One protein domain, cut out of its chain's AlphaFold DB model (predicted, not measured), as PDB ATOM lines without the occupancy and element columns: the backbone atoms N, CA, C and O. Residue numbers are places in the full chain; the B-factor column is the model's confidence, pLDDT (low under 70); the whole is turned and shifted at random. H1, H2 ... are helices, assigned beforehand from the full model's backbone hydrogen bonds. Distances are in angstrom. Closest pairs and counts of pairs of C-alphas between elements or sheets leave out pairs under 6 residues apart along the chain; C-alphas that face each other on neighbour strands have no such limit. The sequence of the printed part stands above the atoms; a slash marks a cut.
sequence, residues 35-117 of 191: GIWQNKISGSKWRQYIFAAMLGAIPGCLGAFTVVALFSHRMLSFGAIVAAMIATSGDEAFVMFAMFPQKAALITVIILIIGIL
ATOM      1  N   GLY A  35     296.674 264.164 433.704       57.09
ATOM      2  CA  GLY A  35     296.868 264.366 432.267       57.09
ATOM      3  C   GLY A  35     295.591 264.511 431.409       57.09
ATOM      4  O   GLY A  35     295.672 264.324 430.195       57.09
ATOM      5  N   ILE A  36     294.410 264.898 431.934       53.50
ATOM      6  CA  ILE A  36     293.241 265.204 431.061       53.50
ATOM      7  C   ILE A  36     293.572 266.342 430.096       53.50
ATOM      8  O   ILE A  36     293.099 266.340 428.964       53.50
ATOM      9  N   TRP A  37     294.405 267.299 430.518       50.53
ATOM     10  CA  TRP A  37     294.950 268.328 429.633       50.53
ATOM     11  C   TRP A  37     295.779 267.699 428.509       50.53
ATOM     12  O   TRP A  37     295.646 268.096 427.360       50.53
ATOM     13  N   GLN A  38     296.528 266.633 428.793       50.59
ATOM     14  CA  GLN A  38     297.280 265.875 427.797       50.59
ATOM     15  C   GLN A  38     296.355 265.262 426.737       50.59
ATOM     16  O   GLN A  38     296.587 265.481 425.558       50.59
ATOM     17  N   ASN A  39     295.252 264.603 427.104       52.16
ATOM     18  CA  ASN A  39     294.326 264.007 426.122       52.16
ATOM     19  C   ASN A  39     293.367 265.024 425.467       52.16
ATOM     20  O   ASN A  39     293.014 264.897 424.293       52.16
ATOM     21  N   LYS A  40     292.955 266.065 426.198       51.75
ATOM     22  CA  LYS A  40     291.975 267.065 425.743       51.75
ATOM     23  C   LYS A  40     292.612 268.288 425.084       51.75
ATOM     24  O   LYS A  40     291.880 269.068 424.499       51.75
ATOM     25  N   ILE A  41     293.935 268.456 425.123       54.50
ATOM     26  CA  ILE A  41     294.675 269.491 424.374       54.50
ATOM     27  C   ILE A  41     295.494 268.849 423.245       54.50
ATOM     28  O   ILE A  41     295.504 269.404 422.148       54.50
ATOM     29  N   SER A  42     296.017 267.623 423.409       49.53
ATOM     30  CA  SER A  42     296.740 266.912 422.328       49.53
ATOM     31  C   SER A  42     295.872 266.463 421.147       49.53
ATOM     32  O   SER A  42     296.416 266.097 420.113       49.53
ATOM     33  N   GLY A  43     294.538 266.490 421.260       51.00
ATOM     34  CA  GLY A  43     293.654 265.976 420.203       51.00
ATOM     35  C   GLY A  43     293.622 266.778 418.886       51.00
ATOM     36  O   GLY A  43     293.555 266.170 417.826       51.00
ATOM     37  N   SER A  44     293.665 268.118 418.913       55.00
ATOM     38  CA  SER A  44     293.694 268.943 417.690       55.00
ATOM     39  C   SER A  44     294.631 270.139 417.848       55.00
ATOM     40  O   SER A  44     294.564 270.884 418.824       55.00
ATOM     41  N   LYS A  45     295.534 270.326 416.886       56.53
ATOM     42  CA  LYS A  45     296.628 271.307 416.980       56.53
ATOM     43  C   LYS A  45     296.175 272.748 416.765       56.53
ATOM     44  O   LYS A  45     296.656 273.639 417.451       56.53
ATOM     45  N   TRP A  46     295.119 272.952 415.979       59.03
ATOM     46  CA  TRP A  46     294.379 274.219 415.940       59.03
ATOM     47  C   TRP A  46     293.899 274.667 417.326       59.03
ATOM     48  O   TRP A  46     293.982 275.841 417.676       59.03
ATOM     49  N   ARG A  47     293.460 273.720 418.164       65.88
ATOM     50  CA  ARG A  47     293.074 274.019 419.545       65.88
ATOM     51  C   ARG A  47     294.287 274.364 420.406       65.88
ATOM     52  O   ARG A  47     294.138 275.183 421.298       65.88
ATOM     53  N   GLN A  48     295.470 273.805 420.130       71.88
ATOM     54  CA  GLN A  48     296.714 274.201 420.804       71.88
ATOM     55  C   GLN A  48     297.099 275.645 420.477       71.88
ATOM     56  O   GLN A  48     297.494 276.364 421.384       71.88
ATOM     57  N   TYR A  49     296.951 276.082 419.222       78.44
ATOM     58  CA  TYR A  49     297.313 277.444 418.805       78.44
ATOM     59  C   TYR A  49     296.360 278.475 419.391       78.44
ATOM     60  O   TYR A  49     296.809 279.434 420.008       78.44
ATOM     61  N   ILE A  50     295.051 278.226 419.297       78.19
ATOM     62  CA  ILE A  50     294.034 279.083 419.918       78.19
ATOM     63  C   ILE A  50     294.256 279.148 421.431       78.19
ATOM     64  O   ILE A  50     294.263 280.229 422.011       78.19
ATOM     65  N   PHE A  51     294.478 278.000 422.074       82.75
ATOM     66  CA  PHE A  51     294.687 277.938 423.516       82.75
ATOM     67  C   PHE A  51     295.959 278.676 423.953       82.75
ATOM     68  O   PHE A  51     295.925 279.443 424.912       82.75
ATOM     69  N   ALA A  52     297.069 278.490 423.237       84.44
ATOM     70  CA  ALA A  52     298.333 279.137 423.559       84.44
ATOM     71  C   ALA A  52     298.305 280.648 423.270       84.44
ATOM     72  O   ALA A  52     298.755 281.423 424.108       84.44
ATOM     73  N   ALA A  53     297.708 281.084 422.158       86.75
ATOM     74  CA  ALA A  53     297.510 282.502 421.854       86.75
ATOM     75  C   ALA A  53     296.589 283.191 422.875       86.75
ATOM     76  O   ALA A  53     296.882 284.300 423.317       86.75
ATOM     77  N   MET A  54     295.515 282.523 423.318       88.00
ATOM     78  CA  MET A  54     294.659 283.031 424.396       88.00
ATOM     79  C   MET A  54     295.413 283.171 425.716       88.00
ATOM     80  O   MET A  54     295.248 284.180 426.395       88.00
ATOM     81  N   LEU A  55     296.238 282.182 426.079       87.38
ATOM     82  CA  LEU A  55     297.107 282.302 427.246       87.38
ATOM     83  C   LEU A  55     298.098 283.460 427.073       87.38
ATOM     84  O   LEU A  55     298.274 284.225 428.010       87.38
ATOM     85  N   GLY A  56     298.685 283.639 425.887       87.81
ATOM     86  CA  GLY A  56     299.588 284.753 425.577       87.81
ATOM     87  C   GLY A  56     298.939 286.133 425.721       87.81
ATOM     88  O   GLY A  56     299.580 287.060 426.210       87.81
ATOM     89  N   ALA A  57     297.655 286.258 425.382       88.75
ATOM     90  CA  ALA A  57     296.894 287.500 425.516       88.75
ATOM     91  C   ALA A  57     296.549 287.880 426.969       88.75
ATOM     92  O   ALA A  57     296.061 288.987 427.210       88.75
ATOM     93  N   ILE A  58     296.781 286.988 427.942       88.19
ATOM     94  CA  ILE A  58     296.621 287.316 429.362       88.19
ATOM     95  C   ILE A  58     297.703 288.343 429.735       88.19
ATOM     96  O   ILE A  58     298.885 288.053 429.550       88.19
ATOM     97  N   PRO A  59     297.331 289.520 430.272       83.31
ATOM     98  CA  PRO A  59     298.299 290.536 430.660       83.31
ATOM     99  C   PRO A  59     299.258 290.010 431.734       83.31
ATOM    100  O   PRO A  59     298.866 289.278 432.649       83.31
ATOM    101  N   GLY A  60     300.518 290.416 431.618       82.12
ATOM    102  CA  GLY A  60     301.614 289.961 432.464       82.12
ATOM    103  C   GLY A  60     302.308 288.692 431.969       82.12
ATOM    104  O   GLY A  60     302.188 288.289 430.815       82.12
ATOM    105  N   CYS A  61     303.083 288.057 432.847       83.38
ATOM    106  CA  CYS A  61     303.970 286.945 432.480       83.38
ATOM    107  C   CYS A  61     303.355 285.542 432.650       83.38
ATOM    108  O   CYS A  61     303.894 284.556 432.142       83.38
ATOM    109  N   LEU A  62     302.207 285.439 433.330       78.56
ATOM    110  CA  LEU A  62     301.543 284.174 433.670       78.56
ATOM    111  C   LEU A  62     301.251 283.300 432.440       78.56
ATOM    112  O   LEU A  62     301.512 282.093 432.441       78.56
ATOM    113  N   GLY A  63     300.708 283.912 431.391       84.31
ATOM    114  CA  GLY A  63     300.353 283.232 430.150       84.31
ATOM    115  C   GLY A  63     301.560 282.631 429.439       84.31
ATOM    116  O   GLY A  63     301.579 281.437 429.133       84.31
ATOM    117  N   ALA A  64     302.598 283.449 429.259       86.00
ATOM    118  CA  ALA A  64     303.853 283.056 428.628       86.00
ATOM    119  C   ALA A  64     304.536 281.903 429.382       86.00
ATOM    120  O   ALA A  64     304.896 280.897 428.768       86.00
ATOM    121  N   PHE A  65     304.645 281.992 430.713       83.88
ATOM    122  CA  PHE A  65     305.231 280.922 431.527       83.88
ATOM    123  C   PHE A  65     304.444 279.617 431.437       83.88
ATOM    124  O   PHE A  65     305.041 278.548 431.309       83.88
ATOM    125  N   THR A  66     303.114 279.692 431.453       81.31
ATOM    126  CA  THR A  66     302.258 278.504 431.347       81.31
ATOM    127  C   THR A  66     302.455 277.799 430.005       81.31
ATOM    128  O   THR A  66     302.597 276.578 429.963       81.31
ATOM    129  N   VAL A  67     302.527 278.551 428.903       84.56
ATOM    130  CA  VAL A  67     302.760 277.988 427.564       84.56
ATOM    131  C   VAL A  67     304.141 277.332 427.462       84.56
ATOM    132  O   VAL A  67     304.252 276.225 426.935       84.56
ATOM    133  N   VAL A  68     305.181 277.962 428.014       83.81
ATOM    134  CA  VAL A  68     306.545 277.402 428.032       83.81
ATOM    135  C   VAL A  68     306.623 276.137 428.896       83.81
ATOM    136  O   VAL A  68     307.227 275.149 428.477       83.81
ATOM    137  N   ALA A  69     305.973 276.118 430.063       79.06
ATOM    138  CA  ALA A  69     305.905 274.934 430.919       79.06
ATOM    139  C   ALA A  69     305.193 273.766 430.211       79.06
ATOM    140  O   ALA A  69     305.713 272.650 430.159       79.06
ATOM    141  N   LEU A  70     304.043 274.029 429.582       75.75
ATOM    142  CA  LEU A  70     303.304 273.029 428.807       75.75
ATOM    143  C   LEU A  70     304.106 272.508 427.600       75.75
ATOM    144  O   LEU A  70     304.004 271.328 427.254       75.75
ATOM    145  N   PHE A  71     304.931 273.349 426.971       77.19
ATOM    146  CA  PHE A  71     305.873 272.905 425.945       77.19
ATOM    147  C   PHE A  71     306.990 272.016 426.512       77.19
ATOM    148  O   PHE A  71     307.284 270.975 425.927       77.19
ATOM    149  N   SER A  72     307.575 272.369 427.664       75.06
ATOM    150  CA  SER A  72     308.619 271.566 428.325       75.06
ATOM    151  C   SER A  72     308.133 270.146 428.647       75.06
ATOM    152  O   SER A  72     308.848 269.168 428.429       75.06
ATOM    153  N   HIS A  73     306.862 270.011 429.033       67.44
ATOM    154  CA  HIS A  73     306.194 268.721 429.236       67.44
ATOM    155  C   HIS A  73     305.716 268.031 427.939       67.44
ATOM    156  O   HIS A  73     304.980 267.045 428.003       67.44
ATOM    157  N   ARG A  74     306.125 268.516 426.755       65.75
ATOM    158  CA  ARG A  74     305.742 268.009 425.420       65.75
ATOM    159  C   ARG A  74     304.228 267.984 425.154       65.75
ATOM    160  O   ARG A  74     303.753 267.166 424.369       65.75
ATOM    161  N   MET A  75     303.456 268.863 425.796       67.12
ATOM    162  CA  MET A  75     301.994 268.937 425.631       67.12
ATOM    163  C   MET A  75     301.566 269.930 424.544       67.12
ATOM    164  O   MET A  75     300.509 269.768 423.933       67.12
ATOM    165  N   LEU A  76     302.380 270.963 424.312       68.19
ATOM    166  CA  LEU A  76     302.206 271.943 423.243       68.19
ATOM    167  C   LEU A  76     303.307 271.781 422.194       68.19
ATOM    168  O   LEU A  76     304.422 271.367 422.504       68.19
ATOM    169  N   SER A  77     302.988 272.116 420.947       65.12
ATOM    170  CA  SER A  77     303.967 272.168 419.857       65.12
ATOM    171  C   SER A  77     304.731 273.495 419.839       65.12
ATOM    172  O   SER A  77     304.287 274.493 420.407       65.12
ATOM    173  N   PHE A  78     305.868 273.525 419.142       69.12
ATOM    174  CA  PHE A  78     306.679 274.736 418.995       69.12
ATOM    175  C   PHE A  78     305.881 275.909 418.398       69.12
ATOM    176  O   PHE A  78     305.934 277.019 418.921       69.12
ATOM    177  N   GLY A  79     305.046 275.646 417.384       68.44
ATOM    178  CA  GLY A  79     304.161 276.656 416.792       68.44
ATOM    179  C   GLY A  79     303.168 277.267 417.789       68.44
ATOM    180  O   GLY A  79     302.878 278.455 417.711       68.44
ATOM    181  N   ALA A  80     302.717 276.503 418.792       73.62
ATOM    182  CA  ALA A  80     301.850 277.027 419.845       73.62
ATOM    183  C   ALA A  80     302.589 278.023 420.759       73.62
ATOM    184  O   ALA A  80     301.998 279.016 421.177       73.62
ATOM    185  N   ILE A  81     303.885 277.809 421.029       80.00
ATOM    186  CA  ILE A  81     304.700 278.803 421.748       80.00
ATOM    187  C   ILE A  81     304.820 280.075 420.923       80.00
ATOM    188  O   ILE A  81     304.587 281.157 421.445       80.00
ATOM    189  N   VAL A  82     305.157 279.948 419.639       82.38
ATOM    190  CA  VAL A  82     305.312 281.101 418.743       82.38
ATOM    191  C   VAL A  82     304.011 281.908 418.683       82.38
ATOM    192  O   VAL A  82     304.045 283.120 418.877       82.38
ATOM    193  N   ALA A  83     302.861 281.241 418.543       83.75
ATOM    194  CA  ALA A  83     301.546 281.876 418.581       83.75
ATOM    195  C   ALA A  83     301.293 282.649 419.889       83.75
ATOM    196  O   ALA A  83     300.813 283.781 419.858       83.75
ATOM    197  N   ALA A  84     301.653 282.071 421.040       88.38
ATOM    198  CA  ALA A  84     301.540 282.739 422.338       88.38
ATOM    199  C   ALA A  84     302.465 283.956 422.470       88.38
ATOM    200  O   ALA A  84     302.057 284.972 423.026       88.38
ATOM    201  N   MET A  85     303.694 283.858 421.957       88.69
ATOM    202  CA  MET A  85     304.679 284.943 422.010       88.69
ATOM    203  C   MET A  85     304.322 286.097 421.070       88.69
ATOM    204  O   MET A  85     304.612 287.243 421.385       88.69
ATOM    205  N   ILE A  86     303.657 285.822 419.946       87.75
ATOM    206  CA  ILE A  86     303.115 286.865 419.062       87.75
ATOM    207  C   ILE A  86     301.885 287.531 419.696       87.75
ATOM    208  O   ILE A  86     301.697 288.737 419.565       87.75
ATOM    209  N   ALA A  87     301.050 286.758 420.394       89.38
ATOM    210  CA  ALA A  87     299.818 287.250 421.007       89.38
ATOM    211  C   ALA A  87     300.024 288.022 422.326       89.38
ATOM    212  O   ALA A  87     299.059 288.587 422.843       89.38
ATOM    213  N   THR A  88     301.235 288.031 422.898       90.69
ATOM    214  CA  THR A  88     301.496 288.654 424.203       90.69
ATOM    215  C   THR A  88     302.075 290.058 424.085       90.69
ATOM    216  O   THR A  88     302.901 290.342 423.223       90.69
ATOM    217  N   SER A  89     301.666 290.932 425.005       85.88
ATOM    218  CA  SER A  89     302.312 292.226 425.255       85.88
ATOM    219  C   SER A  89     302.993 292.257 426.630       85.88
ATOM    220  O   SER A  89     303.576 293.255 426.995       85.88
ATOM    221  N   GLY A  90     302.950 291.193 427.439       84.81
ATOM    222  CA  GLY A  90     303.585 291.191 428.768       84.81
ATOM    223  C   GLY A  90     302.996 292.215 429.757       84.81
ATOM    224  O   GLY A  90     301.783 292.438 429.789       84.81
ATOM    225  N   ASP A  91     303.842 292.811 430.606       82.69
ATOM    226  CA  ASP A  91     303.418 293.700 431.705       82.69
ATOM    227  C   ASP A  91     302.998 295.113 431.242       82.69
ATOM    228  O   ASP A  91     302.223 295.792 431.916       82.69
ATOM    229  N   GLU A  92     303.435 295.563 430.064       86.38
ATOM    230  CA  GLU A  92     302.981 296.832 429.463       86.38
ATOM    231  C   GLU A  92     301.481 296.812 429.139       86.38
ATOM    232  O   GLU A  92     300.832 297.863 429.148       86.38
ATOM    233  N   ALA A  93     300.894 295.620 428.977       85.19
ATOM    234  CA  ALA A  93     299.453 295.460 428.852       85.19
ATOM    235  C   ALA A  93     298.707 296.082 430.048       85.19
ATOM    236  O   ALA A  93     297.663 296.699 429.848       85.19
ATOM    237  N   PHE A  94     299.246 296.009 431.275       82.56
ATOM    238  CA  PHE A  94     298.619 296.631 432.450       82.56
ATOM    239  C   PHE A  94     298.517 298.151 432.310       82.56
ATOM    240  O   PHE A  94     297.476 298.737 432.611       82.56
ATOM    241  N   VAL A  95     299.574 298.790 431.804       85.31
ATOM    242  CA  VAL A  95     299.600 300.239 431.569       85.31
ATOM    243  C   VAL A  95     298.655 300.609 430.426       85.31
ATOM    244  O   VAL A  95     297.878 301.555 430.552       85.31
ATOM    245  N   MET A  96     298.649 299.830 429.340       87.31
ATOM    246  CA  MET A  96     297.732 300.035 428.213       87.31
ATOM    247  C   MET A  96     296.262 299.935 428.638       87.31
ATOM    248  O   MET A  96     295.458 300.801 428.285       87.31
ATOM    249  N   PHE A  97     295.904 298.913 429.422       87.00
ATOM    250  CA  PHE A  97     294.544 298.744 429.934       87.00
ATOM    251  C   PHE A  97     294.153 299.839 430.935       87.00
ATOM    252  O   PHE A  97     292.983 300.216 430.978       87.00
ATOM    253  N   ALA A  98     295.109 300.392 431.689       87.12
ATOM    254  CA  ALA A  98     294.863 301.509 432.597       87.12
ATOM    255  C   ALA A  98     294.655 302.847 431.861       87.12
ATOM    256  O   ALA A  98     293.771 303.617 432.230       87.12
ATOM    257  N   MET A  99     295.449 303.136 430.824       90.44
ATOM    258  CA  MET A  99     295.401 304.425 430.118       90.44
ATOM    259  C   MET A  99     294.340 304.477 429.010       90.44
ATOM    260  O   MET A  99     293.697 305.507 428.819       90.44
ATOM    261  N   PHE A 100     294.164 303.395 428.247       93.31
ATOM    262  CA  PHE A 100     293.270 303.353 427.085       93.31
ATOM    263  C   PHE A 100     292.628 301.965 426.894       93.31
ATOM    264  O   PHE A 100     292.877 301.292 425.891       93.31
ATOM    265  N   PRO A 101     291.717 301.536 427.787       88.44
ATOM    266  CA  PRO A 101     291.204 300.162 427.818       88.44
ATOM    267  C   PRO A 101     290.567 299.696 426.501       88.44
ATOM    268  O   PRO A 101     290.774 298.562 426.079       88.44
ATOM    269  N   GLN A 102     289.834 300.575 425.807       90.19
ATOM    270  CA  GLN A 102     289.185 300.233 424.536       90.19
ATOM    271  C   GLN A 102     290.195 299.948 423.416       90.19
ATOM    272  O   GLN A 102     290.029 298.995 422.657       90.19
ATOM    273  N   LYS A 103     291.257 300.759 423.314       91.25
ATOM    274  CA  LYS A 103     292.303 300.563 422.300       91.25
ATOM    275  C   LYS A 103     293.206 299.387 422.659       91.25
ATOM    276  O   LYS A 103     293.588 298.643 421.766       91.25
ATOM    277  N   ALA A 104     293.495 299.201 423.948       87.94
ATOM    278  CA  ALA A 104     294.268 298.071 424.445       87.94
ATOM    279  C   ALA A 104     293.590 296.746 424.084       87.94
ATOM    280  O   ALA A 104     294.212 295.911 423.439       87.94
ATOM    281  N   ALA A 105     292.289 296.609 424.368       89.25
ATOM    282  CA  ALA A 105     291.520 295.420 424.004       89.25
ATOM    283  C   ALA A 105     291.540 295.144 422.491       89.25
ATOM    284  O   ALA A 105     291.718 294.003 422.072       89.25
ATOM    285  N   LEU A 106     291.396 296.186 421.665       91.25
ATOM    286  CA  LEU A 106     291.446 296.052 420.209       91.25
ATOM    287  C   LEU A 106     292.822 295.573 419.726       91.25
ATOM    288  O   LEU A 106     292.891 294.662 418.906       91.25
ATOM    289  N   ILE A 107     293.908 296.136 420.262       89.31
ATOM    290  CA  ILE A 107     295.275 295.705 419.943       89.31
ATOM    291  C   ILE A 107     295.485 294.251 420.371       89.31
ATOM    292  O   ILE A 107     295.935 293.458 419.551       89.31
ATOM    293  N   THR A 108     295.091 293.883 421.595       87.69
ATOM    294  CA  THR A 108     295.194 292.508 422.112       87.69
ATOM    295  C   THR A 108     294.453 291.505 421.225       87.69
ATOM    296  O   THR A 108     294.969 290.428 420.948       87.69
ATOM    297  N   VAL A 109     293.264 291.851 420.720       89.19
ATOM    298  CA  VAL A 109     292.519 290.984 419.792       89.19
ATOM    299  C   VAL A 109     293.232 290.859 418.445       89.19
ATOM    300  O   VAL A 109     293.317 289.757 417.907       89.19
ATOM    301  N   ILE A 110     293.776 291.953 417.907       88.12
ATOM    302  CA  ILE A 110     294.512 291.927 416.635       88.12
ATOM    303  C   ILE A 110     295.749 291.034 416.746       88.12
ATOM    304  O   ILE A 110     295.920 290.137 415.923       88.12
ATOM    305  N   ILE A 111     296.586 291.227 417.769       87.69
ATOM    306  CA  ILE A 111     297.801 290.418 417.954       87.69
ATOM    307  C   ILE A 111     297.473 288.953 418.263       87.69
ATOM    308  O   ILE A 111     298.197 288.066 417.823       87.69
ATOM    309  N   LEU A 112     296.349 288.677 418.934       85.31
ATOM    310  CA  LEU A 112     295.860 287.315 419.153       85.31
ATOM    311  C   LEU A 112     295.487 286.637 417.830       85.31
ATOM    312  O   LEU A 112     295.864 285.488 417.607       85.31
ATOM    313  N   ILE A 113     294.787 287.337 416.934       83.75
ATOM    314  CA  ILE A 113     294.437 286.810 415.606       83.75
ATOM    315  C   ILE A 113     295.703 286.578 414.774       83.75
ATOM    316  O   ILE A 113     295.846 285.518 414.167       83.75
ATOM    317  N   ILE A 114     296.642 287.528 414.789       81.88
ATOM    318  CA  ILE A 114     297.926 287.403 414.086       81.88
ATOM    319  C   ILE A 114     298.735 286.224 414.641       81.88
ATOM    320  O   ILE A 114     299.299 285.464 413.864       81.88
ATOM    321  N   GLY A 115     298.752 286.027 415.962       80.81
ATOM    322  CA  GLY A 115     299.439 284.904 416.597       80.81
ATOM    323  C   GLY A 115     298.855 283.547 416.202       80.81
ATOM    324  O   GLY A 115     299.609 282.602 415.991       80.81
ATOM    325  N   ILE A 116     297.533 283.449 416.038       73.06
ATOM    326  CA  ILE A 116     296.862 282.214 415.591       73.06
ATOM    327  C   ILE A 116     297.103 281.945 414.099       73.06
ATOM    328  O   ILE A 116     297.264 280.790 413.713       73.06
ATOM    329  N   LEU A 117     297.122 282.992 413.268       71.94
ATOM    330  CA  LEU A 117     297.305 282.907 411.812       71.94
ATOM    331  C   LEU A 117     298.775 282.977 411.370       71.94
ATOM    332  O   LEU A 117     299.057 283.085 410.176       71.94
TER     333      LEU A 117
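This is residues 35 to 117 of the 191 residues of an uncharacterized protein of marine sediment metagenome (UniProt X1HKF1). Four helices, H2, H3, H4 and H6, form an up-and-down bundle, each running against the one before. H5 folds back on H6 at one end of the elongated whole; H1 lies near the other, crosswise to H2. The printed part has 83 residues, all helix by class, with six named helices, H1 to H6. It is compact, radius of gyration of the C-alphas 12.9 A, spanning 40 by 21 by 19 A.

H1, residues 36 to 41, begins at C-alpha 36 (293.241, 265.204, 431.061). H2 is 45 to 56, H3 62 to 72, H4 78 to 87, H5 92 to 99. H6, 101 to 116, 22.4 A long, ends at C-alpha 116 (296.862, 282.214, 415.591).

H2 touches H4, closest C-alphas Ala 53 and Ala 84, 4.1 A. H4 touches H6, closest C-alphas Ala 83 and Gly 115, 4.2 A. H3 and H4 form a hairpin, tilt 9 degrees, closest C-alphas Val 67 and Ile 81, 6.2 A. In each helix, every O i to N i+4 pair is within hydrogen-bond range.

No cut; every link is tight. Residues 35 to 47 and 73 to 79 are under pLDDT 70.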